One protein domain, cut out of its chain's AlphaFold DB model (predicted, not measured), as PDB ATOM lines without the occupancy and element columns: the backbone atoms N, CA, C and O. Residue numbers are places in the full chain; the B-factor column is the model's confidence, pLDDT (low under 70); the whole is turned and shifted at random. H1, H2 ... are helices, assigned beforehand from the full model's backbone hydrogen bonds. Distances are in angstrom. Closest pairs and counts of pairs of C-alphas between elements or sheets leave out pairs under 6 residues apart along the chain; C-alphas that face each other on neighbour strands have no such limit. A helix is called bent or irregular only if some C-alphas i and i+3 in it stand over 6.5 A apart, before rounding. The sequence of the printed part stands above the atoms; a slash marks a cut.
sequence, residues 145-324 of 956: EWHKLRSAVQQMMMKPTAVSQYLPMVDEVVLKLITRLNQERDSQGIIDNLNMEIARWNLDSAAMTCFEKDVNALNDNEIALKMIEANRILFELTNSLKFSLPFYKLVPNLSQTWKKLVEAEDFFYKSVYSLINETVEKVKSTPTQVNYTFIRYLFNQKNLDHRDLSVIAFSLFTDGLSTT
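What this domain is: This is residues 145 to 324 of the 956 residues of the protein "DgyrCDS13126" of Dimorphilus gyrociliatus (UniProt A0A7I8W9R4). Two helical arms meet round H3 and H8: one is the hairpin of H2 and H3, the other is the long helix H6 with H4 crossing its first half, and the short H5 lies at the tip of that second arm, between H4 and H6 along the chain. H8 crosses H6 near its middle and packs on H3, with H7 at its side and H1 beyond it, away from H6; residues 285 to 291, of which 285 belongs to H6, stick out past the last turn of H6. The printed part has 180 residues with eight named helices, H1 to H8 in order, and no named strand; the class is all helix. It is compact by its radius of gyration of the C-alphas, 18.4 A, and flat in outline, with spans of 55 by 54 by 29 A.

Where its parts are: H1, residues 145 to 153, begins at C-alpha 145 at (28.393, 42.467, -14.400). H2, residues 160 to 184, is 34.5 A long and irregular, with C-alphas 165 and 168 7.2 A apart and a kink of 40 degrees near residue 169. H3, residues 194 to 211, measures 25.2 A, and H4, residues 222 to 242, measures 30.1 A. After H5, residues 247 to 250, comes H6, residues 256 to 285, the longest helix at 43.9 A, beginning at C-alpha 256 at (34.114, 64.504, 9.550). H7 is residues 295 to 299, and H8, residues 306 to 318, is 18.2 A long and ends at C-alpha 318 at (18.692, 46.694, 4.244).

How they stand to each other: H3 is the hub, touching four helices. With H2 it forms a hairpin, opposite ways at a steep tilt of 37 degrees, only just past shallow; the closest C-alphas are those of Val 170 and Ser 205, 5.8 A. H3 touches H8 at a shallow tilt of 26 degrees, opposite ways, with C-alphas of Ala 206 and Phe 317 closest at 5.0 A. H3 touches H4 about perpendicular, at 78 degrees, closest at the C-alphas of Ala 199 and Ile 228, 6.9 A. H3 only just touches H6, with 3 pairs of C-alphas within 8 A. H4 and H6 touch at a steep tilt of 45 degrees, opposite ways, closest at the C-alphas of Ala 230 and Ala 264, 5.5 A. H1 is close to H7 but not clearly touching it, with C-alphas of Ala 152 and Leu 298 closest at 7.0 A. Every O i to N i+4 pair is within hydrogen-bond range in H1, H3, H4, H7 and H8, against 16 of 21 in H2 and 25 of 26 in H6; H5 is too short for such a pair.

The domain as a whole: The C-alphas of Ser 187 and Lys 302 are the two farthest apart, 55.6 A. The printed part has no cut and no long link. The mean pLDDT of the printed part is 85.5, and residues 286 to 293 are under 70.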
ATOM      1  N   GLU A 145      28.358  42.795 -15.831       87.88
ATOM      2  CA  GLU A 145      28.393  42.467 -14.400       87.88
ATOM      3  C   GLU A 145      27.028  42.728 -13.755       87.88
ATOM      4  O   GLU A 145      26.465  41.868 -13.078       87.88
ATOM      5  N   TRP A 146      26.418  43.868 -14.088       90.00
ATOM      6  CA  TRP A 146      25.041  44.120 -13.702       90.00
ATOM      7  C   TRP A 146      24.084  43.034 -14.228       90.00
ATOM      8  O   TRP A 146      23.276  42.504 -13.467       90.00
ATOM      9  N   HIS A 147      24.169  42.674 -15.514       89.19
ATOM     10  CA  HIS A 147      23.294  41.667 -16.127       89.19
ATOM     11  C   HIS A 147      23.462  40.271 -15.495       89.19
ATOM     12  O   HIS A 147      22.479  39.534 -15.371       89.19
ATOM     13  N   LYS A 148      24.680  39.909 -15.074       88.56
ATOM     14  CA  LYS A 148      25.022  38.688 -14.324       88.56
ATOM     15  C   LYS A 148      24.318  38.676 -12.964       88.56
ATOM     16  O   LYS A 148      23.494  37.787 -12.735       88.56
ATOM     17  N   LEU A 149      24.578  39.676 -12.113       87.00
ATOM     18  CA  LEU A 149      23.964  39.799 -10.781       87.00
ATOM     19  C   LEU A 149      22.433  39.829 -10.886       87.00
ATOM     20  O   LEU A 149      21.729  39.092 -10.194       87.00
ATOM     21  N   ARG A 150      21.922  40.623 -11.835       87.00
ATOM     22  CA  ARG A 150      20.504  40.710 -12.181       87.00
ATOM     23  C   ARG A 150      19.912  39.345 -12.445       87.00
ATOM     24  O   ARG A 150      18.932  38.995 -11.800       87.00
ATOM     25  N   SER A 151      20.450  38.629 -13.435       85.62
ATOM     26  CA  SER A 151      19.795  37.455 -14.020       85.62
ATOM     27  C   SER A 151      19.646  36.315 -13.017       85.62
ATOM     28  O   SER A 151      18.663  35.576 -13.098       85.62
ATOM     29  N   ALA A 152      20.574  36.225 -12.058       83.75
ATOM     30  CA  ALA A 152      20.515  35.294 -10.942       83.75
ATOM     31  C   ALA A 152      19.325  35.592 -10.011       83.75
ATOM     32  O   ALA A 152      18.424  34.761  -9.884       83.75
ATOM     33  N   VAL A 153      19.271  36.796  -9.426       82.94
ATOM     34  CA  VAL A 153      18.212  37.234  -8.486       82.94
ATOM     35  C   VAL A 153      16.820  37.224  -9.141       82.94
ATOM     36  O   VAL A 153      15.807  36.895  -8.517       82.94
ATOM     37  N   GLN A 154      16.786  37.497 -10.447       83.62
ATOM     38  CA  GLN A 154      15.596  37.640 -11.286       83.62
ATOM     39  C   GLN A 154      14.647  36.438 -11.347       83.62
ATOM     40  O   GLN A 154      13.518  36.619 -11.796       83.62
ATOM     41  N   GLN A 155      15.039  35.232 -10.933       79.25
ATOM     42  CA  GLN A 155      14.102  34.100 -10.959       79.25
ATOM     43  C   GLN A 155      13.239  34.005  -9.701       79.25
ATOM     44  O   GLN A 155      12.104  33.553  -9.807       79.25
ATOM     45  N   MET A 156      13.733  34.454  -8.544       77.00
ATOM     46  CA  MET A 156      13.019  34.309  -7.271       77.00
ATOM     47  C   MET A 156      12.262  35.581  -6.882       77.00
ATOM     48  O   MET A 156      11.121  35.520  -6.436       77.00
ATOM     49  N   MET A 157      12.859  36.752  -7.109       75.88
ATOM     50  CA  MET A 157      12.436  37.969  -6.412       75.88
ATOM     51  C   MET A 157      11.211  38.705  -6.951       75.88
ATOM     52  O   MET A 157      10.704  39.572  -6.246       75.88
ATOM     53  N   MET A 158      10.708  38.422  -8.161       75.81
ATOM     54  CA  MET A 158       9.360  38.904  -8.507       75.81
ATOM     55  C   MET A 158       8.455  37.892  -9.239       75.81
ATOM     56  O   MET A 158       7.377  38.316  -9.642       75.81
ATOM     57  N   LYS A 159       8.839  36.610  -9.441       75.50
ATOM     58  CA  LYS A 159       7.971  35.552 -10.024       75.50
ATOM     59  C   LYS A 159       6.775  35.374  -9.099       75.50
ATOM     60  O   LYS A 159       7.016  35.271  -7.903       75.50
ATOM     61  N   PRO A 160       5.526  35.269  -9.586       76.12
ATOM     62  CA  PRO A 160       4.383  35.224  -8.672       76.12
ATOM     63  C   PRO A 160       4.462  33.957  -7.828       76.12
ATOM     64  O   PRO A 160       4.319  34.008  -6.618       76.12
ATOM     65  N   THR A 161       4.807  32.856  -8.496       76.19
ATOM     66  CA  THR A 161       4.990  31.493  -8.006       76.19
ATOM     67  C   THR A 161       6.246  31.286  -7.164       76.19
ATOM     68  O   THR A 161       6.351  30.255  -6.505       76.19
ATOM     69  N   ALA A 162       7.204  32.221  -7.195       78.19
ATOM     70  CA  ALA A 162       8.363  32.205  -6.304       78.19
ATOM     71  C   ALA A 162       8.121  33.124  -5.101       78.19
ATOM     72  O   ALA A 162       8.236  32.680  -3.968       78.19
ATOM     73  N   VAL A 163       7.666  34.361  -5.335       78.06
ATOM     74  CA  VAL A 163       7.302  35.315  -4.277       78.06
ATOM     75  C   VAL A 163       6.197  34.765  -3.373       78.06
ATOM     76  O   VAL A 163       6.246  34.962  -2.163       78.06
ATOM     77  N   SER A 164       5.243  34.008  -3.923       80.75
ATOM     78  CA  SER A 164       4.201  33.335  -3.142       80.75
ATOM     79  C   SER A 164       4.732  32.360  -2.093       80.75
ATOM     80  O   SER A 164       4.018  32.066  -1.140       80.75
ATOM     81  N   GLN A 165       5.951  31.842  -2.260       80.62
ATOM     82  CA  GLN A 165       6.559  30.892  -1.325       80.62
ATOM     83  C   GLN A 165       6.982  31.575  -0.018       80.62
ATOM     84  O   GLN A 165       7.017  30.919   1.017       80.62
ATOM     85  N   TYR A 166       7.226  32.891  -0.043       81.69
ATOM     86  CA  TYR A 166       7.545  33.680   1.150       81.69
ATOM     87  C   TYR A 166       6.298  34.097   1.945       81.69
ATOM     88  O   TYR A 166       6.437  34.556   3.075       81.69
ATOM     89  N   LEU A 167       5.079  33.941   1.402       85.12
ATOM     90  CA  LEU A 167       3.856  34.419   2.062       85.12
ATOM     91  C   LEU A 167       3.681  33.875   3.496       85.12
ATOM     92  O   LEU A 167       3.442  34.700   4.370       85.12
ATOM     93  N   PRO A 168       3.865  32.569   3.795       84.81
ATOM     94  CA  PRO A 168       3.731  32.066   5.168       84.81
ATOM     95  C   PRO A 168       4.762  32.665   6.136       84.81
ATOM     96  O   PRO A 168       4.446  32.923   7.291       84.81
ATOM     97  N   MET A 169       5.982  32.922   5.652       84.56
ATOM     98  CA  MET A 169       7.058  33.529   6.442       84.56
ATOM     99  C   MET A 169       6.756  34.997   6.772       84.56
ATOM    100  O   MET A 169       7.000  35.451   7.885       84.56
ATOM    101  N   VAL A 170       6.206  35.742   5.807       85.62
ATOM    102  CA  VAL A 170       5.792  37.138   6.008       85.62
ATOM    103  C   VAL A 170       4.563  37.217   6.921       85.62
ATOM    104  O   VAL A 170       4.525  38.081   7.793       85.62
ATOM    105  N   ASP A 171       3.595  36.307   6.772       87.00
ATOM    106  CA  ASP A 171       2.385  36.230   7.608       87.00
ATOM    107  C   ASP A 171       2.743  36.011   9.091       87.00
ATOM    108  O   ASP A 171       2.238  36.721   9.960       87.00
ATOM    109  N   GLU A 172       3.712  35.135   9.391       88.62
ATOM    110  CA  GLU A 172       4.233  34.935  10.754       88.62
ATOM    111  C   GLU A 172       4.780  36.239  11.371       88.62
ATOM    112  O   GLU A 172       4.442  36.592  12.504       88.62
ATOM    113  N   VAL A 173       5.596  36.994  10.625       92.81
ATOM    114  CA  VAL A 173       6.179  38.258  11.111       92.81
ATOM    115  C   VAL A 173       5.121  39.368  11.214       92.81
ATOM    116  O   VAL A 173       5.176  40.192  12.128       92.81
ATOM    117  N   VAL A 174       4.104  39.373  10.346       91.69
ATOM    118  CA  VAL A 174       2.944  40.276  10.460       91.69
ATOM    119  C   VAL A 174       2.119  39.966  11.717       91.69
ATOM    120  O   VAL A 174       1.705  40.895  12.410       91.69
ATOM    121  N   LEU A 175       1.927  38.695  12.081       90.69
ATOM    122  CA  LEU A 175       1.244  38.314  13.326       90.69
ATOM    123  C   LEU A 175       2.038  38.729  14.579       90.69
ATOM    124  O   LEU A 175       1.439  39.178  15.564       90.69
ATOM    125  N   LYS A 176       3.378  38.664  14.536       93.06
ATOM    126  CA  LYS A 176       4.248  39.230  15.586       93.06
ATOM    127  C   LYS A 176       4.075  40.747  15.694       93.06
ATOM    128  O   LYS A 176       3.842  41.239  16.797       93.06
ATOM    129  N   LEU A 177       4.072  41.477  14.572       94.94
ATOM    130  CA  LEU A 177       3.787  42.920  14.557       94.94
ATOM    131  C   LEU A 177       2.406  43.225  15.156       94.94
ATOM    132  O   LEU A 177       2.298  44.089  16.017       94.94
ATOM    133  N   ILE A 178       1.348  42.512  14.760       92.31
ATOM    134  CA  ILE A 178      -0.000  42.721  15.317       92.31
ATOM    135  C   ILE A 178      -0.002  42.491  16.835       92.31
ATOM    136  O   ILE A 178      -0.631  43.251  17.569       92.31
ATOM    137  N   THR A 179       0.719  41.482  17.328       93.56
ATOM    138  CA  THR A 179       0.855  41.220  18.770       93.56
ATOM    139  C   THR A 179       1.562  42.381  19.479       93.56
ATOM    140  O   THR A 179       1.030  42.904  20.456       93.56
ATOM    141  N   ARG A 180       2.688  42.848  18.928       93.25
ATOM    142  CA  ARG A 180       3.469  43.995  19.414       93.25
ATOM    143  C   ARG A 180       2.640  45.286  19.464       93.25
ATOM    144  O   ARG A 180       2.559  45.922  20.508       93.25
ATOM    145  N   LEU A 181       1.923  45.628  18.390       94.31
ATOM    146  CA  LEU A 181       1.047  46.811  18.340       94.31
ATOM    147  C   LEU A 181      -0.114  46.736  19.355       94.31
ATOM    148  O   LEU A 181      -0.588  47.767  19.822       94.31
ATOM    149  N   ASN A 182      -0.582  45.537  19.720       92.44
ATOM    150  CA  ASN A 182      -1.594  45.370  20.771       92.44
ATOM    151  C   ASN A 182      -1.035  45.527  22.198       92.44
ATOM    152  O   ASN A 182      -1.835  45.757  23.105       92.44
ATOM    153  N   GLN A 183       0.281  45.382  22.387       91.94
ATOM    154  CA  GLN A 183       0.986  45.572  23.663       91.94
ATOM    155  C   GLN A 183       1.412  47.031  23.868       91.94
ATOM    156  O   GLN A 183       1.257  47.552  24.965       91.94
ATOM    157  N   GLU A 184       1.910  47.682  22.812       91.62
ATOM    158  CA  GLU A 184       2.433  49.058  22.869       91.62
ATOM    159  C   GLU A 184       1.360  50.143  22.822       91.62
ATOM    160  O   GLU A 184       1.642  51.295  23.143       91.62
ATOM    161  N   ARG A 185       0.142  49.809  22.387       93.50
ATOM    162  CA  ARG A 185      -0.954  50.778  22.384       93.50
ATOM    163  C   ARG A 185      -1.364  51.130  23.814       93.50
ATOM    164  O   ARG A 185      -1.548  50.246  24.652       93.50
ATOM    165  N   ASP A 186      -1.571  52.414  24.064       93.25
ATOM    166  CA  ASP A 186      -2.065  52.897  25.351       93.25
ATOM    167  C   ASP A 186      -3.565  52.579  25.568       93.25
ATOM    168  O   ASP A 186      -4.228  51.909  24.767       93.25
ATOM    169  N   SER A 187      -4.135  53.087  26.665       90.38
ATOM    170  CA  SER A 187      -5.563  52.933  26.979       90.38
ATOM    171  C   SER A 187      -6.507  53.665  26.013       90.38
ATOM    172  O   SER A 187      -7.705  53.378  26.016       90.38
ATOM    173  N   GLN A 188      -5.994  54.575  25.179       90.38
ATOM    174  CA  GLN A 188      -6.721  55.262  24.107       90.38
ATOM    175  C   GLN A 188      -6.521  54.591  22.734       90.38
ATOM    176  O   GLN A 188      -7.214  54.935  21.775       90.38
ATOM    177  N   GLY A 189      -5.629  53.599  22.634       89.50
ATOM    178  CA  GLY A 189      -5.273  52.909  21.395       89.50
ATOM    179  C   GLY A 189      -4.176  53.601  20.576       89.50
ATOM    180  O   GLY A 189      -4.013  53.275  19.399       89.50
ATOM    181  N   ILE A 190      -3.447  54.551  21.166       92.69
ATOM    182  CA  ILE A 190      -2.392  55.356  20.538       92.69
ATOM    183  C   ILE A 190      -1.045  54.627  20.636       92.69
ATOM    184  O   ILE A 190      -0.768  53.960  21.628       92.69
ATOM    185  N   ILE A 191      -0.208  54.755  19.599       93.38
ATOM    186  CA  ILE A 191       1.159  54.213  19.540       93.38
ATOM    187  C   ILE A 191       2.109  55.358  19.173       93.38
ATOM    188  O   ILE A 191       2.061  55.857  18.046       93.38
ATOM    189  N   ASP A 192       2.982  55.749  20.102       88.00
ATOM    190  CA  ASP A 192       3.800  56.968  20.000       88.00
ATOM    191  C   ASP A 192       4.758  56.992  18.797       88.00
ATOM    192  O   ASP A 192       4.980  58.041  18.192       88.00
ATOM    193  N   ASN A 193       5.338  55.843  18.427       89.81
ATOM    194  CA  ASN A 193       6.329  55.761  17.349       89.81
ATOM    195  C   ASN A 193       6.070  54.595  16.384       89.81
ATOM    196  O   ASN A 193       6.872  53.669  16.245       89.81
ATOM    197  N   LEU A 194       4.953  54.673  15.656       92.44
ATOM    198  CA  LEU A 194       4.596  53.688  14.628       92.44
ATOM    199  C   LEU A 194       5.694  53.499  13.558       92.44
ATOM    200  O   LEU A 194       5.874  52.385  13.073       92.44
ATOM    201  N   ASN A 195       6.464  54.543  13.216       92.00
ATOM    202  CA  ASN A 195       7.592  54.423  12.277       92.00
ATOM    203  C   ASN A 195       8.627  53.390  12.751       92.00
ATOM    204  O   ASN A 195       9.092  52.582  11.946       92.00
ATOM    205  N   MET A 196       8.966  53.395  14.045       92.81
ATOM    206  CA  MET A 196       9.910  52.436  14.622       92.81
ATOM    207  C   MET A 196       9.345  51.012  14.599       92.81
ATOM    208  O   MET A 196      10.035  50.093  14.169       92.81
ATOM    209  N   GLU A 197       8.078  50.816  14.967       94.62
ATOM    210  CA  GLU A 197       7.469  49.479  14.974       94.62
ATOM    211  C   GLU A 197       7.336  48.881  13.558       94.62
ATOM    212  O   GLU A 197       7.599  47.694  13.354       94.62
ATOM    213  N   ILE A 198       7.045  49.707  12.544       95.44
ATOM    214  CA  ILE A 198       7.085  49.282  11.134       95.44
ATOM    215  C   ILE A 198       8.530  49.031  10.658       95.44
ATOM    216  O   ILE A 198       8.751  48.116   9.864       95.44
ATOM    217  N   ALA A 199       9.532  49.766  11.153       94.38
ATOM    218  CA  ALA A 199      10.942  49.496  10.849       94.38
ATOM    219  C   ALA A 199      11.429  48.160  11.436       94.38
ATOM    220  O   ALA A 199      12.092  47.397  10.733       94.38
ATOM    221  N   ARG A 200      11.036  47.833  12.675       94.50
ATOM    222  CA  ARG A 200      11.279  46.519  13.298       94.50
ATOM    223  C   ARG A 200      10.661  45.389  12.475       94.50
ATOM    224  O   ARG A 200      11.367  44.459  12.092       94.50
ATOM    225  N   TRP A 201       9.374  45.505  12.136       94.69
ATOM    226  CA  TRP A 201       8.679  44.536  11.280       94.69
ATOM    227  C   TRP A 201       9.364  44.360   9.925       94.69
ATOM    228  O   TRP A 201       9.529  43.231   9.462       94.69
ATOM    229  N   ASN A 202       9.784  45.456   9.285       94.19
ATOM    230  CA  ASN A 202      10.468  45.369   8.003       94.19
ATOM    231  C   ASN A 202      11.804  44.623   8.126       94.19
ATOM    232  O   ASN A 202      12.093  43.786   7.273       94.19
ATOM    233  N   LEU A 203      12.567  44.872   9.194       93.06
ATOM    234  CA  LEU A 203      13.835  44.192   9.441       93.06
ATOM    235  C   LEU A 203      13.636  42.693   9.714       93.06
ATOM    236  O   LEU A 203      14.303  41.880   9.080       93.06
ATOM    237  N   ASP A 204      12.683  42.303  10.566       93.12
ATOM    238  CA  ASP A 204      12.375  40.885  10.811       93.12
ATOM    239  C   ASP A 204      11.840  40.193   9.543       93.12
ATOM    240  O   ASP A 204      12.255  39.083   9.212       93.12
ATOM    241  N   SER A 205      10.986  40.862   8.759       91.69
ATOM    242  CA  SER A 205      10.448  40.312   7.506       91.69
ATOM    243  C   SER A 205      11.531  40.158   6.432       91.69
ATOM    244  O   SER A 205      11.501  39.196   5.654       91.69
ATOM    245  N   ALA A 206      12.489  41.086   6.370       90.06
ATOM    246  CA  ALA A 206      13.617  41.027   5.448       90.06
ATOM    247  C   ALA A 206      14.655  39.984   5.894       90.06
ATOM    248  O   ALA A 206      15.148  39.231   5.051       90.06
ATOM    249  N   ALA A 207      14.933  39.874   7.199       89.88
ATOM    250  CA  ALA A 207      15.780  38.824   7.761       89.88
ATOM    251  C   ALA A 207      15.198  37.438   7.493       89.88
ATOM    252  O   ALA A 207      15.917  36.543   7.052       89.88
ATOM    253  N   MET A 208      13.888  37.274   7.678       87.50
ATOM    254  CA  MET A 208      13.228  36.001   7.437       87.50
ATOM    255  C   MET A 208      13.245  35.628   5.945       87.50
ATOM    256  O   MET A 208      13.543  34.487   5.605       87.50
ATOM    257  N   THR A 209      13.033  36.592   5.043       83.81
ATOM    258  CA  THR A 209      13.085  36.354   3.584       83.81
ATOM    259  C   THR A 209      14.507  36.077   3.073       83.81
ATOM    260  O   THR A 209      14.696  35.253   2.178       83.81
ATOM    261  N   CYS A 210      15.522  36.765   3.609       84.19
ATOM    262  CA  CYS A 210      16.907  36.618   3.153       84.19
ATOM    263  C   CYS A 210      17.621  35.442   3.830       84.19
ATOM    264  O   CYS A 210      18.196  34.601   3.144       84.19
ATOM    265  N   PHE A 211      17.595  35.397   5.163       84.44
ATOM    266  CA  PHE A 211      18.421  34.527   6.009       84.44
ATOM    267  C   PHE A 211      17.655  33.358   6.641       84.44
ATOM    268  O   PHE A 211      18.272  32.504   7.276       84.44
ATOM    269  N   GLU A 212      16.324  33.320   6.502       82.19
ATOM    270  CA  GLU A 212      15.444  32.356   7.183       82.19
ATOM    271  C   GLU A 212      15.703  32.322   8.701       82.19
ATOM    272  O   GLU A 212      15.804  31.266   9.340       82.19
ATOM    273  N   LYS A 213      15.873  33.530   9.255       85.00
ATOM    274  CA  LYS A 213      16.208  33.806  10.648       85.00
ATOM    275  C   LYS A 213      15.382  34.979  11.166       85.00
ATOM    276  O   LYS A 213      15.297  36.021  10.523       85.00
ATOM    277  N   ASP A 214      14.847  34.805  12.367       86.19
ATOM    278  CA  ASP A 214      14.251  35.872  13.164       86.19
ATOM    279  C   ASP A 214      15.373  36.682  13.843       86.19
ATOM    280  O   ASP A 214      16.161  36.126  14.620       86.19
ATOM    281  N   VAL A 215      15.489  37.978  13.533       89.75
ATOM    282  CA  VAL A 215      16.459  38.875  14.194       89.75
ATOM    283  C   VAL A 215      15.882  39.533  15.447       89.75
ATOM    284  O   VAL A 215      16.617  40.228  16.146       89.75
ATOM    285  N   ASN A 216      14.631  39.229  15.804       90.81
ATOM    286  CA  ASN A 216      13.950  39.675  17.013       90.81
ATOM    287  C   ASN A 216      13.912  41.208  17.154       90.81
ATOM    288  O   ASN A 216      13.973  41.744  18.262       90.81
ATOM    289  N   ALA A 217      13.804  41.936  16.039       92.38
ATOM    290  CA  ALA A 217      13.685  43.393  16.046       92.38
ATOM    291  C   ALA A 217      12.391  43.852  16.743       92.38
ATOM    292  O   ALA A 217      12.399  44.848  17.472       92.38
ATOM    293  N   LEU A 218      11.300  43.097  16.575       92.50
ATOM    294  CA  LEU A 218      10.024  43.284  17.278       92.50
ATOM    295  C   LEU A 218      10.084  42.951  18.784       92.50
ATOM    296  O   LEU A 218       9.181  43.351  19.508       92.50
ATOM    297  N   ASN A 219      11.142  42.281  19.259       90.31
ATOM    298  CA  ASN A 219      11.369  41.917  20.668       90.31
ATOM    299  C   ASN A 219      12.571  42.680  21.275       90.31
ATOM    300  O   ASN A 219      13.351  42.115  22.039       90.31
ATOM    301  N   ASP A 220      12.758  43.947  20.891       85.81
ATOM    302  CA  ASP A 220      13.776  44.861  21.446       85.81
ATOM    303  C   ASP A 220      15.245  44.403  21.364       85.81
ATOM    304  O   ASP A 220      16.080  44.765  22.195       85.81
ATOM    305  N   ASN A 221      15.617  43.679  20.302       91.25
ATOM    306  CA  ASN A 221      17.027  43.410  20.019       91.25
ATOM    307  C   ASN A 221      17.816  44.719  19.775       91.25
ATOM    308  O   ASN A 221      17.673  45.382  18.745       91.25
ATOM    309  N   GLU A 222      18.719  45.054  20.700       90.81
ATOM    310  CA  GLU A 222      19.545  46.269  20.671       90.81
ATOM    311  C   GLU A 222      20.380  46.412  19.381       90.81
ATOM    312  O   GLU A 222      20.589  47.522  18.886       90.81
ATOM    313  N   ILE A 223      20.844  45.301  18.795       89.81
ATOM    314  CA  ILE A 223      21.621  45.314  17.544       89.81
ATOM    315  C   ILE A 223      20.718  45.693  16.365       89.81
ATOM    316  O   ILE A 223      21.111  46.516  15.538       89.81
ATOM    317  N   ALA A 224      19.501  45.145  16.311       89.94
ATOM    318  CA  ALA A 224      18.505  45.478  15.294       89.94
ATOM    319  C   ALA A 224      18.094  46.959  15.364       89.94
ATOM    320  O   ALA A 224      18.024  47.640  14.342       89.94
ATOM    321  N   LEU A 225      17.914  47.494  16.574       89.94
ATOM    322  CA  LEU A 225      17.622  48.915  16.785       89.94
ATOM    323  C   LEU A 225      18.769  49.822  16.316       89.94
ATOM    324  O   LEU A 225      18.537  50.805  15.609       89.94
ATOM    325  N   LYS A 226      20.019  49.455  16.621       91.81
ATOM    326  CA  LYS A 226      21.206  50.163  16.116       91.81
ATOM    327  C   LYS A 226      21.337  50.081  14.591       91.81
ATOM    328  O   LYS A 226      21.816  51.040  13.993       91.81
ATOM    329  N   MET A 227      20.901  48.995  13.942       91.38
ATOM    330  CA  MET A 227      20.837  48.914  12.472       91.38
ATOM    331  C   MET A 227      19.836  49.921  11.887       91.38
ATOM    332  O   MET A 227      20.180  50.632  10.943       91.38
ATOM    333  N   ILE A 228      18.624  50.009  12.448       91.62
ATOM    334  CA  ILE A 228      17.581  50.947  11.991       91.62
ATOM    335  C   ILE A 228      18.093  52.395  12.071       91.62
ATOM    336  O   ILE A 228      17.997  53.147  11.097       91.62
ATOM    337  N   GLU A 229      18.711  52.760  13.196       90.69
ATOM    338  CA  GLU A 229      19.280  54.093  13.410       90.69
ATOM    339  C   GLU A 229      20.508  54.370  12.522       90.69
ATOM    340  O   GLU A 229      20.615  55.446  11.930       90.69
ATOM    341  N   ALA A 230      21.405  53.393  12.341       91.06
ATOM    342  CA  ALA A 230      22.540  53.523  11.426       91.06
ATOM    343  C   ALA A 230      22.076  53.786   9.984       91.06
ATOM    344  O   ALA A 230      22.606  54.680   9.326       91.06
ATOM    345  N   ASN A 231      21.042  53.082   9.509       90.75
ATOM    346  CA  ASN A 231      20.458  53.321   8.189       90.75
ATOM    347  C   ASN A 231      19.894  54.750   8.048       90.75
ATOM    348  O   ASN A 231      20.158  55.413   7.043       90.75
ATOM    349  N   ARG A 232      19.184  55.270   9.062       88.88
ATOM    350  CA  ARG A 232      18.696  56.665   9.071       88.88
ATOM    351  C   ARG A 232      19.856  57.659   8.914       88.88
ATOM    352  O   ARG A 232      19.830  58.514   8.027       88.88
ATOM    353  N   ILE A 233      20.907  57.489   9.719       89.94
ATOM    354  CA  ILE A 233      22.115  58.325   9.693       89.94
ATOM    355  C   ILE A 233      22.827  58.244   8.328       89.94
ATOM    356  O   ILE A 233      23.252  59.270   7.797       89.94
ATOM    357  N   LEU A 234      22.928  57.057   7.718       90.81
ATOM    358  CA  LEU A 234      23.565  56.870   6.407       90.81
ATOM    359  C   LEU A 234      22.875  57.667   5.291       90.81
ATOM    360  O   LEU A 234      23.561  58.285   4.469       90.81
ATOM    361  N   PHE A 235      21.540  57.702   5.277       87.75
ATOM    362  CA  PHE A 235      20.771  58.493   4.312       87.75
ATOM    363  C   PHE A 235      20.969  60.005   4.528       87.75
ATOM    364  O   PHE A 235      21.200  60.734   3.559       87.75
ATOM    365  N   GLU A 236      20.966  60.478   5.777       88.88
ATOM    366  CA  GLU A 236      21.187  61.893   6.122       88.88
ATOM    367  C   GLU A 236      22.597  62.378   5.750       88.88
ATOM    368  O   GLU A 236      22.757  63.403   5.077       88.88
ATOM    369  N   LEU A 237      23.634  61.617   6.123       91.75
ATOM    370  CA  LEU A 237      25.025  61.932   5.789       91.75
ATOM    371  C   LEU A 237      25.270  61.861   4.276       91.75
ATOM    372  O   LEU A 237      25.956  62.725   3.724       91.75
ATOM    373  N   THR A 238      24.668  60.886   3.587       90.12
ATOM    374  CA  THR A 238      24.725  60.788   2.122       90.12
ATOM    375  C   THR A 238      24.084  62.001   1.456       90.12
ATOM    376  O   THR A 238      24.678  62.560   0.534       90.12
ATOM    377  N   ASN A 239      22.924  62.465   1.932       88.31
ATOM    378  CA  ASN A 239      22.297  63.671   1.392       88.31
ATOM    379  C   ASN A 239      23.165  64.920   1.639       88.31
ATOM    380  O   ASN A 239      23.384  65.711   0.725       88.31
ATOM    381  N   SER A 240      23.745  65.057   2.835       87.75
ATOM    382  CA  SER A 240      24.679  66.144   3.163       87.75
ATOM    383  C   SER A 240      25.894  66.182   2.216       87.75
ATOM    384  O   SER A 240      26.206  67.225   1.640       87.75
ATOM    385  N   LEU A 241      26.535  65.032   1.974       89.44
ATOM    386  CA  LEU A 241      27.699  64.909   1.083       89.44
ATOM    387  C   LEU A 241      27.348  65.081  -0.406       89.44
ATOM    388  O   LEU A 241      28.146  65.605  -1.182       89.44
ATOM    389  N   LYS A 242      26.143  64.673  -0.818       86.81
ATOM    390  CA  LYS A 242      25.621  64.806  -2.190       86.81
ATOM    391  C   LYS A 242      25.457  66.268  -2.625       86.81
ATOM    392  O   LYS A 242      25.651  66.569  -3.801       86.81
ATOM    393  N   PHE A 243      25.156  67.165  -1.684       87.31
ATOM    394  CA  PHE A 243      25.099  68.618  -1.903       87.31
ATOM    395  C   PHE A 243      26.360  69.360  -1.412       87.31
ATOM    396  O   PHE A 243      26.412  70.588  -1.481       87.31
ATOM    397  N   SER A 244      27.401  68.658  -0.942       86.81
ATOM    398  CA  SER A 244      28.681  69.273  -0.564       86.81
ATOM    399  C   SER A 244      29.626  69.419  -1.763       86.81
ATOM    400  O   SER A 244      29.382  68.893  -2.848       86.81
ATOM    401  N   LEU A 245      30.759  70.101  -1.566       86.81
ATOM    402  CA  LEU A 245      31.878  70.014  -2.508       86.81
ATOM    403  C   LEU A 245      32.544  68.629  -2.406       86.81
ATOM    404  O   LEU A 245      32.598  68.068  -1.305       86.81
ATOM    405  N   PRO A 246      33.083  68.071  -3.508       86.75
ATOM    406  CA  PRO A 246      33.591  66.696  -3.565       86.75
ATOM    407  C   PRO A 246      34.939  66.473  -2.848       86.75
ATOM    408  O   PRO A 246      35.625  65.492  -3.125       86.75
ATOM    409  N   PHE A 247      35.333  67.331  -1.900       85.69
ATOM    410  CA  PHE A 247      36.587  67.191  -1.147       85.69
ATOM    411  C   PHE A 247      36.695  65.858  -0.398       85.69
ATOM    412  O   PHE A 247      37.789  65.315  -0.295       85.69
ATOM    413  N   TYR A 248      35.576  65.278   0.046       87.19
ATOM    414  CA  TYR A 248      35.559  63.951   0.675       87.19
ATOM    415  C   TYR A 248      36.054  62.824  -0.252       87.19
ATOM    416  O   TYR A 248      36.492  61.794   0.244       87.19
ATOM    417  N   LYS A 249      36.030  63.023  -1.580       86.44
ATOM    418  CA  LYS A 249      36.553  62.069  -2.574       86.44
ATOM    419  C   LYS A 249      38.075  62.151  -2.730       86.44
ATOM    420  O   LYS A 249      38.695  61.174  -3.126       86.44
ATOM    421  N   LEU A 250      38.661  63.319  -2.447       84.44
ATOM    422  CA  LEU A 250      40.091  63.607  -2.631       84.44
ATOM    423  C   LEU A 250      40.877  63.493  -1.317       84.44
ATOM    424  O   LEU A 250      41.985  62.971  -1.293       84.44
ATOM    425  N   VAL A 251      40.293  63.981  -0.221       84.56
ATOM    426  CA  VAL A 251      40.884  64.029   1.125       84.56
ATOM    427  C   VAL A 251      39.881  63.513   2.175       84.56
ATOM    428  O   VAL A 251      39.488  64.256   3.080       84.56
ATOM    429  N   PRO A 252      39.445  62.236   2.092       81.88
ATOM    430  CA  PRO A 252      38.420  61.662   2.977       81.88
ATOM    431  C   PRO A 252      38.731  61.842   4.470       81.88
ATOM    432  O   PRO A 252      37.832  62.115   5.266       81.88
ATOM    433  N   ASN A 253      40.012  61.789   4.848       80.44
ATOM    434  CA  ASN A 253      40.482  61.932   6.230       80.44
ATOM    435  C   ASN A 253      40.226  63.320   6.854       80.44
ATOM    436  O   ASN A 253      40.301  63.451   8.078       80.44
ATOM    437  N   LEU A 254      39.907  64.342   6.049       83.62
ATOM    438  CA  LEU A 254      39.567  65.693   6.515       83.62
ATOM    439  C   LEU A 254      38.050  65.934   6.627       83.62
ATOM    440  O   LEU A 254      37.633  66.915   7.236       83.62
ATOM    441  N   SER A 255      37.209  65.047   6.083       89.81
ATOM    442  CA  SER A 255      35.749  65.184   6.146       89.81
ATOM    443  C   SER A 255      35.176  64.420   7.341       89.81
ATOM    444  O   SER A 255      35.079  63.193   7.324       89.81
ATOM    445  N   GLN A 256      34.745  65.137   8.384       89.50
ATOM    446  CA  GLN A 256      34.114  64.504   9.550       89.50
ATOM    447  C   GLN A 256      32.779  63.826   9.195       89.50
ATOM    448  O   GLN A 256      32.458  62.775   9.742       89.50
ATOM    449  N   THR A 257      32.028  64.385   8.241       91.00
ATOM    450  CA  THR A 257      30.797  63.785   7.697       91.00
ATOM    451  C   THR A 257      31.085  62.454   7.001       91.00
ATOM    452  O   THR A 257      30.328  61.503   7.165       91.00
ATOM    453  N   TRP A 258      32.205  62.356   6.272       92.50
ATOM    454  CA  TRP A 258      32.642  61.103   5.651       92.50
ATOM    455  C   TRP A 258      33.065  60.061   6.691       92.50
ATOM    456  O   TRP A 258      32.651  58.914   6.582       92.50
ATOM    457  N   LYS A 259      33.813  60.449   7.735       91.94
ATOM    458  CA  LYS A 259      34.185  59.529   8.829       91.94
ATOM    459  C   LYS A 259      32.963  58.909   9.504       91.94
ATOM    460  O   LYS A 259      32.893  57.692   9.594       91.94
ATOM    461  N   LYS A 260      31.965  59.724   9.865       92.44
ATOM    462  CA  LYS A 260      30.700  59.232  10.441       92.44
ATOM    463  C   LYS A 260      29.943  58.284   9.502       92.44
ATOM    464  O   LYS A 260      29.328  57.334   9.969       92.44
ATOM    465  N   LEU A 261      29.996  58.526   8.188       93.31
ATOM    466  CA  LEU A 261      29.398  57.630   7.193       93.31
ATOM    467  C   LEU A 261      30.144  56.290   7.152       93.31
ATOM    468  O   LEU A 261      29.502  55.249   7.193       93.31
ATOM    469  N   VAL A 262      31.480  56.310   7.141       92.94
ATOM    470  CA  VAL A 262      32.320  55.099   7.194       92.94
ATOM    471  C   VAL A 262      32.093  54.310   8.488       92.94
ATOM    472  O   VAL A 262      31.982  53.093   8.429       92.94
ATOM    473  N   GLU A 263      31.975  54.978   9.638       92.50
ATOM    474  CA  GLU A 263      31.672  54.350  10.936       92.50
ATOM    475  C   GLU A 263      30.303  53.646  10.929       92.50
ATOM    476  O   GLU A 263      30.189  52.504  11.385       92.50
ATOM    477  N   ALA A 264      29.274  54.300  10.380       91.88
ATOM    478  CA  ALA A 264      27.937  53.726  10.255       91.88
ATOM    479  C   ALA A 264      27.898  52.558   9.250       91.88
ATOM    480  O   ALA A 264      27.331  51.514   9.569       91.88
ATOM    481  N   GLU A 265      28.552  52.690   8.088       91.81
ATOM    482  CA  GLU A 265      28.705  51.600   7.116       91.81
ATOM    483  C   GLU A 265      29.448  50.407   7.733       91.81
ATOM    484  O   GLU A 265      28.946  49.291   7.684       91.81
ATOM    485  N   ASP A 266      30.609  50.616   8.368       91.94
ATOM    486  CA  ASP A 266      31.410  49.536   8.961       91.94
ATOM    487  C   ASP A 266      30.624  48.773  10.048       91.94
ATOM    488  O   ASP A 266      30.692  47.540  10.107       91.94
ATOM    489  N   PHE A 267      29.841  49.469  10.887       91.19
ATOM    490  CA  PHE A 267      28.943  48.831  11.860       91.19
ATOM    491  C   PHE A 267      27.865  47.977  11.176       91.19
ATOM    492  O   PHE A 267      27.630  46.824  11.562       91.19
ATOM    493  N   PHE A 268      27.216  48.536  10.158       87.88
ATOM    494  CA  PHE A 268      26.105  47.916   9.448       87.88
ATOM    495  C   PHE A 268      26.586  46.690   8.652       87.88
ATOM    496  O   PHE A 268      26.068  45.587   8.831       87.88
ATOM    497  N   TYR A 269      27.684  46.829   7.901       88.88
ATOM    498  CA  TYR A 269      28.379  45.738   7.218       88.88
ATOM    499  C   TYR A 269      28.806  44.623   8.165       88.88
ATOM    500  O   TYR A 269      28.490  43.466   7.894       88.88
ATOM    501  N   LYS A 270      29.473  44.938   9.285       89.88
ATOM    502  CA  LYS A 270      29.886  43.935  10.281       89.88
ATOM    503  C   LYS A 270      28.695  43.117  10.785       89.88
ATOM    504  O   LYS A 270      28.775  41.891  10.868       89.88
ATOM    505  N   SER A 271      27.600  43.797  11.109       87.81
ATOM    506  CA  SER A 271      26.423  43.175  11.715       87.81
ATOM    507  C   SER A 271      25.671  42.281  10.720       87.81
ATOM    508  O   SER A 271      25.274  41.169  11.064       87.81
ATOM    509  N   VAL A 272      25.554  42.706   9.458       86.94
ATOM    510  CA  VAL A 272      24.900  41.918   8.398       86.94
ATOM    511  C   VAL A 272      25.785  40.771   7.889       86.94
ATOM    512  O   VAL A 272      25.277  39.674   7.657       86.94
ATOM    513  N   TYR A 273      27.108  40.951   7.786       87.56
ATOM    514  CA  TYR A 273      28.025  39.849   7.445       87.56
ATOM    515  C   TYR A 273      27.991  38.715   8.472       87.56
ATOM    516  O   TYR A 273      28.131  37.555   8.088       87.56
ATOM    517  N   SER A 274      27.761  39.023   9.754       87.31
ATOM    518  CA  SER A 274      27.569  37.997  10.783       87.31
ATOM    519  C   SER A 274      26.365  37.099  10.472       87.31
ATOM    520  O   SER A 274      26.493  35.878  10.517       87.31
ATOM    521  N   LEU A 275      25.223  37.697  10.100       86.12
ATOM    522  CA  LEU A 275      24.005  36.965   9.722       86.12
ATOM    523  C   LEU A 275      24.208  36.152   8.437       86.12
ATOM    524  O   LEU A 275      23.782  34.999   8.358       86.12
ATOM    525  N   ILE A 276      24.896  36.731   7.444       85.00
ATOM    526  CA  ILE A 276      25.242  36.038   6.200       85.00
ATOM    527  C   ILE A 276      26.060  34.784   6.517       85.00
ATOM    528  O   ILE A 276      25.630  33.693   6.150       85.00
ATOM    529  N   ASN A 277      27.193  34.919   7.215       84.94
ATOM    530  CA  ASN A 277      28.126  33.819   7.484       84.94
ATOM    531  C   ASN A 277      27.462  32.658   8.241       84.94
ATOM    532  O   ASN A 277      27.570  31.512   7.808       84.94
ATOM    533  N   GLU A 278      26.703  32.955   9.299       84.94
ATOM    534  CA  GLU A 278      25.923  31.962  10.054       84.94
ATOM    535  C   GLU A 278      24.935  31.203   9.145       84.94
ATOM    536  O   GLU A 278      24.829  29.973   9.193       84.94
ATOM    537  N   THR A 279      24.260  31.923   8.242       82.69
ATOM    538  CA  THR A 279      23.354  31.323   7.251       82.69
ATOM    539  C   THR A 279      24.114  30.441   6.255       82.69
ATOM    540  O   THR A 279      23.652  29.345   5.931       82.69
ATOM    541  N   VAL A 280      25.299  30.862   5.790       79.56
ATOM    542  CA  VAL A 280      26.158  30.058   4.897       79.56
ATOM    543  C   VAL A 280      26.535  28.729   5.554       79.56
ATOM    544  O   VAL A 280      26.463  27.678   4.912       79.56
ATOM    545  N   GLU A 281      26.942  28.758   6.821       82.19
ATOM    546  CA  GLU A 281      27.351  27.568   7.572       82.19
ATOM    547  C   GLU A 281      26.177  26.604   7.786       82.19
ATOM    548  O   GLU A 281      26.304  25.412   7.488       82.19
ATOM    549  N   LYS A 282      25.002  27.121   8.172       79.56
ATOM    550  CA  LYS A 282      23.751  26.350   8.297       79.56
ATOM    551  C   LYS A 282      23.319  25.702   6.971       79.56
ATOM    552  O   LYS A 282      22.881  24.549   6.950       79.56
ATOM    553  N   VAL A 283      23.461  26.407   5.845       75.81
ATOM    554  CA  VAL A 283      23.136  25.873   4.508       75.81
ATOM    555  C   VAL A 283      24.116  24.774   4.080       75.81
ATOM    556  O   VAL A 283      23.690  23.805   3.450       75.81
ATOM    557  N   LYS A 284      25.404  24.883   4.440       75.88
ATOM    558  CA  LYS A 284      26.425  23.856   4.158       75.88
ATOM    559  C   LYS A 284      26.231  22.573   4.974       75.88
ATOM    560  O   LYS A 284      26.540  21.500   4.464       75.88
ATOM    561  N   SER A 285      25.741  22.668   6.210       77.19
ATOM    562  CA  SER A 285      25.561  21.514   7.105       77.19
ATOM    563  C   SER A 285      24.235  20.761   6.920       77.19
ATOM    564  O   SER A 285      24.107  19.633   7.393       77.19
ATOM    565  N   THR A 286      23.251  21.338   6.216       69.31
ATOM    566  CA  THR A 286      21.902  20.754   6.088       69.31
ATOM    567  C   THR A 286      21.712  19.944   4.789       69.31
ATOM    568  O   THR A 286      21.948  20.480   3.702       69.31
ATOM    569  N   PRO A 287      21.191  18.696   4.836       60.31
ATOM    570  CA  PRO A 287      20.931  17.871   3.648       60.31
ATOM    571  C   PRO A 287      20.047  18.509   2.556       60.31
ATOM    572  O   PRO A 287      19.306  19.476   2.764       60.31
ATOM    573  N   THR A 288      20.119  17.946   1.349       56.69
ATOM    574  CA  THR A 288      19.546  18.504   0.107       56.69
ATOM    575  C   THR A 288      18.021  18.396  -0.027       56.69
ATOM    576  O   THR A 288      17.474  18.894  -1.004       56.69
ATOM    577  N   GLN A 289      17.327  17.749   0.916       49.59
ATOM    578  CA  GLN A 289      15.887  17.441   0.821       49.59
ATOM    579  C   GLN A 289      14.951  18.508   1.424       49.59
ATOM    580  O   GLN A 289      13.736  18.349   1.357       49.59
ATOM    581  N   VAL A 290      15.486  19.599   1.986       45.28
ATOM    582  CA  VAL A 290      14.687  20.705   2.549       45.28
ATOM    583  C   VAL A 290      14.669  21.901   1.591       45.28
ATOM    584  O   VAL A 290      15.729  22.427   1.227       45.28
ATOM    585  N   ASN A 291      13.463  22.341   1.213       50.78
ATOM    586  CA  ASN A 291      13.224  23.563   0.441       50.78
ATOM    587  C   ASN A 291      13.589  24.800   1.277       50.78
ATOM    588  O   ASN A 291      12.783  25.256   2.082       50.78
ATOM    589  N   TYR A 292      14.777  25.355   1.042       51.91
ATOM    590  CA  TYR A 292      15.171  26.677   1.536       51.91
ATOM    591  C   TYR A 292      15.304  27.663   0.369       51.91
ATOM    592  O   TYR A 292      15.723  27.303  -0.735       51.91
ATOM    593  N   THR A 293      14.867  28.897   0.599       66.12
ATOM    594  CA  THR A 293      13.947  29.580  -0.328       66.12
ATOM    595  C   THR A 293      14.532  30.765  -1.090       66.12
ATOM    596  O   THR A 293      13.994  31.140  -2.133       66.12
ATOM    597  N   PHE A 294      15.642  31.351  -0.635       75.19
ATOM    598  CA  PHE A 294      16.311  32.429  -1.373       75.19
ATOM    599  C   PHE A 294      17.837  32.307  -1.382       75.19
ATOM    600  O   PHE A 294      18.421  32.054  -2.440       75.19
ATOM    601  N   ILE A 295      18.501  32.385  -0.222       75.50
ATOM    602  CA  ILE A 295      19.966  32.274  -0.156       75.50
ATOM    603  C   ILE A 295      20.471  30.920  -0.687       75.50
ATOM    604  O   ILE A 295      21.444  30.894  -1.440       75.50
ATOM    605  N   ARG A 296      19.784  29.799  -0.413       74.31
ATOM    606  CA  ARG A 296      20.159  28.475  -0.962       74.31
ATOM    607  C   ARG A 296      20.036  28.407  -2.492       74.31
ATOM    608  O   ARG A 296      20.857  27.761  -3.141       74.31
ATOM    609  N   TYR A 297      19.062  29.105  -3.084       81.19
ATOM    610  CA  TYR A 297      18.954  29.242  -4.541       81.19
ATOM    611  C   TYR A 297      20.125  30.055  -5.116       81.19
ATOM    612  O   TYR A 297      20.681  29.666  -6.147       81.19
ATOM    613  N   LEU A 298      20.520  31.148  -4.448       81.44
ATOM    614  CA  LEU A 298      21.660  31.967  -4.861       81.44
ATOM    615  C   LEU A 298      22.987  31.193  -4.743       81.44
ATOM    616  O   LEU A 298      23.779  31.225  -5.680       81.44
ATOM    617  N   PHE A 299      23.193  30.418  -3.671       76.31
ATOM    618  CA  PHE A 299      24.372  29.553  -3.497       76.31
ATOM    619  C   PHE A 299      24.569  28.525  -4.619       76.31
ATOM    620  O   PHE A 299      25.700  28.166  -4.934       76.31
ATOM    621  N   ASN A 300      23.481  28.066  -5.241       76.88
ATOM    622  CA  ASN A 300      23.537  27.126  -6.359       76.88
ATOM    623  C   ASN A 300      23.828  27.801  -7.720       76.88
ATOM    624  O   ASN A 300      23.985  27.105  -8.729       76.88
ATOM    625  N   GLN A 301      23.915  29.137  -7.783       81.75
ATOM    626  CA  GLN A 301      24.251  29.864  -9.010       81.75
ATOM    627  C   GLN A 301      25.760  29.814  -9.269       81.75
ATOM    628  O   GLN A 301      26.534  30.571  -8.691       81.75
ATOM    629  N   LYS A 302      26.182  28.959 -10.209       76.81
ATOM    630  CA  LYS A 302      27.598  28.768 -10.598       76.81
ATOM    631  C   LYS A 302      28.318  30.039 -11.083       76.81
ATOM    632  O   LYS A 302      29.528  30.008 -11.274       76.81
ATOM    633  N   ASN A 303      27.582  31.116 -11.347       80.75
ATOM    634  CA  ASN A 303      28.078  32.399 -11.835       80.75
ATOM    635  C   ASN A 303      28.099  33.510 -10.767       80.75
ATOM    636  O   ASN A 303      28.292  34.665 -11.143       80.75
ATOM    637  N   LEU A 304      27.878  33.204  -9.482       83.31
ATOM    638  CA  LEU A 304      28.041  34.145  -8.366       83.31
ATOM    639  C   LEU A 304      29.191  33.694  -7.457       83.31
ATOM    640  O   LEU A 304      29.305  32.507  -7.154       83.31
ATOM    641  N   ASP A 305      30.025  34.635  -7.006       82.94
ATOM    642  CA  ASP A 305      31.024  34.371  -5.962       82.94
ATOM    643  C   ASP A 305      30.490  34.734  -4.559       82.94
ATOM    644  O   ASP A 305      29.404  35.296  -4.408       82.94
ATOM    645  N   HIS A 306      31.246  34.418  -3.503       80.38
ATOM    646  CA  HIS A 306      30.823  34.713  -2.128       80.38
ATOM    647  C   HIS A 306      30.584  36.213  -1.874       80.38
ATOM    648  O   HIS A 306      29.717  36.560  -1.080       80.38
ATOM    649  N   ARG A 307      31.324  37.112  -2.532       81.44
ATOM    650  CA  ARG A 307      31.177  38.567  -2.362       81.44
ATOM    651  C   ARG A 307      29.895  39.053  -3.026       81.44
ATOM    652  O   ARG A 307      29.191  39.872  -2.441       81.44
ATOM    653  N   ASP A 308      29.571  38.519  -4.200       83.62
ATOM    654  CA  ASP A 308      28.310  38.797  -4.890       83.62
ATOM    655  C   ASP A 308      27.113  38.331  -4.053       83.62
ATOM    656  O   ASP A 308      26.172  39.096  -3.846       83.62
ATOM    657  N   LEU A 309      27.176  37.111  -3.504       81.62
ATOM    658  CA  LEU A 309      26.158  36.574  -2.594       81.62
ATOM    659  C   LEU A 309      25.984  37.453  -1.350       81.62
ATOM    660  O   LEU A 309      24.858  37.837  -1.027       81.62
ATOM    661  N   SER A 310      27.089  37.814  -0.686       82.00
ATOM    662  CA  SER A 310      27.068  38.667   0.503       82.00
ATOM    663  C   SER A 310      26.460  40.042   0.219       82.00
ATOM    664  O   SER A 310      25.630  40.505   0.992       82.00
ATOM    665  N   VAL A 311      26.825  40.692  -0.891       83.88
ATOM    666  CA  VAL A 311      26.324  42.038  -1.221       83.88
ATOM    667  C   VAL A 311      24.871  42.018  -1.702       83.88
ATOM    668  O   VAL A 311      24.124  42.944  -1.387       83.88
ATOM    669  N   ILE A 312      24.437  40.969  -2.413       84.44
ATOM    670  CA  ILE A 312      23.020  40.778  -2.762       84.44
ATOM    671  C   ILE A 312      22.184  40.612  -1.488       84.44
ATOM    672  O   ILE A 312      21.207  41.334  -1.311       84.44
ATOM    673  N   ALA A 313      22.574  39.700  -0.592       84.06
ATOM    674  CA  ALA A 313      21.842  39.456   0.649       84.06
ATOM    675  C   ALA A 313      21.847  40.681   1.579       84.06
ATOM    676  O   ALA A 313      20.818  41.001   2.164       84.06
ATOM    677  N   PHE A 314      22.973  41.402   1.651       86.25
ATOM    678  CA  PHE A 314      23.082  42.676   2.360       86.25
ATOM    679  C   PHE A 314      22.060  43.689   1.846       86.25
ATOM    680  O   PHE A 314      21.192  44.098   2.607       86.25
ATOM    681  N   SER A 315      22.103  44.047   0.556       83.88
ATOM    682  CA  SER A 315      21.210  45.087   0.027       83.88
ATOM    683  C   SER A 315      19.739  44.701   0.188       83.88
ATOM    684  O   SER A 315      18.932  45.512   0.621       83.88
ATOM    685  N   LEU A 316      19.374  43.443  -0.056       82.69
ATOM    686  CA  LEU A 316      17.981  43.006   0.084       82.69
ATOM    687  C   LEU A 316      17.465  43.016   1.526       82.69
ATOM    688  O   LEU A 316      16.280  43.267   1.738       82.69
ATOM    689  N   PHE A 317      18.342  42.788   2.502       87.06
ATOM    690  CA  PHE A 317      18.008  42.926   3.914       87.06
ATOM    691  C   PHE A 317      17.796  44.393   4.324       87.06
ATOM    692  O   PHE A 317      16.938  44.686   5.153       87.06
ATOM    693  N   THR A 318      18.562  45.318   3.741       82.62
ATOM    694  CA  THR A 318      18.692  46.694   4.244       82.62
ATOM    695  C   THR A 318      17.873  47.724   3.471       82.62
ATOM    696  O   THR A 318      17.352  48.667   4.065       82.62
ATOM    697  N   ASP A 319      17.714  47.547   2.155       83.50
ATOM    698  CA  ASP A 319      17.078  48.517   1.250       83.50
ATOM    699  C   ASP A 319      15.592  48.768   1.607       83.50
ATOM    700  O   ASP A 319      15.019  49.799   1.239       83.50
ATOM    701  N   GLY A 320      14.961  47.849   2.350       82.19
ATOM    702  CA  GLY A 320      13.579  47.958   2.827       82.19
ATOM    703  C   GLY A 320      13.342  49.069   3.858       82.19
ATOM    704  O   GLY A 320      12.266  49.675   3.846       82.19
ATOM    705  N   LEU A 321      14.340  49.392   4.691       87.69
ATOM    706  CA  LEU A 321      14.189  50.319   5.820       87.69
ATOM    707  C   LEU A 321      13.849  51.747   5.373       87.69
ATOM    708  O   LEU A 321      13.022  52.411   5.989       87.69
ATOM    709  N   SER A 322      14.446  52.207   4.273       84.31
ATOM    710  CA  SER A 322      14.217  53.553   3.724       84.31
ATOM    711  C   SER A 322      13.169  53.593   2.606       84.31
ATOM    712  O   SER A 322      12.955  54.648   2.014       84.31
ATOM    713  N   THR A 323      12.532  52.462   2.278       87.38
ATOM    714  CA  THR A 323      11.581  52.361   1.157       87.38
ATOM    715  C   THR A 323      10.228  51.815   1.596       87.38
ATOM    716  O   THR A 323       9.224  52.516   1.502       87.38
ATOM    717  N   THR A 324      10.186  50.595   2.125       91.12
ATOM    718  CA  THR A 324       8.952  49.927   2.561       91.12
ATOM    719  C   THR A 324       8.359  50.600   3.795       91.12
ATOM    720  O   THR A 324       7.153  50.815   3.836       91.12
TER     721      THR A 324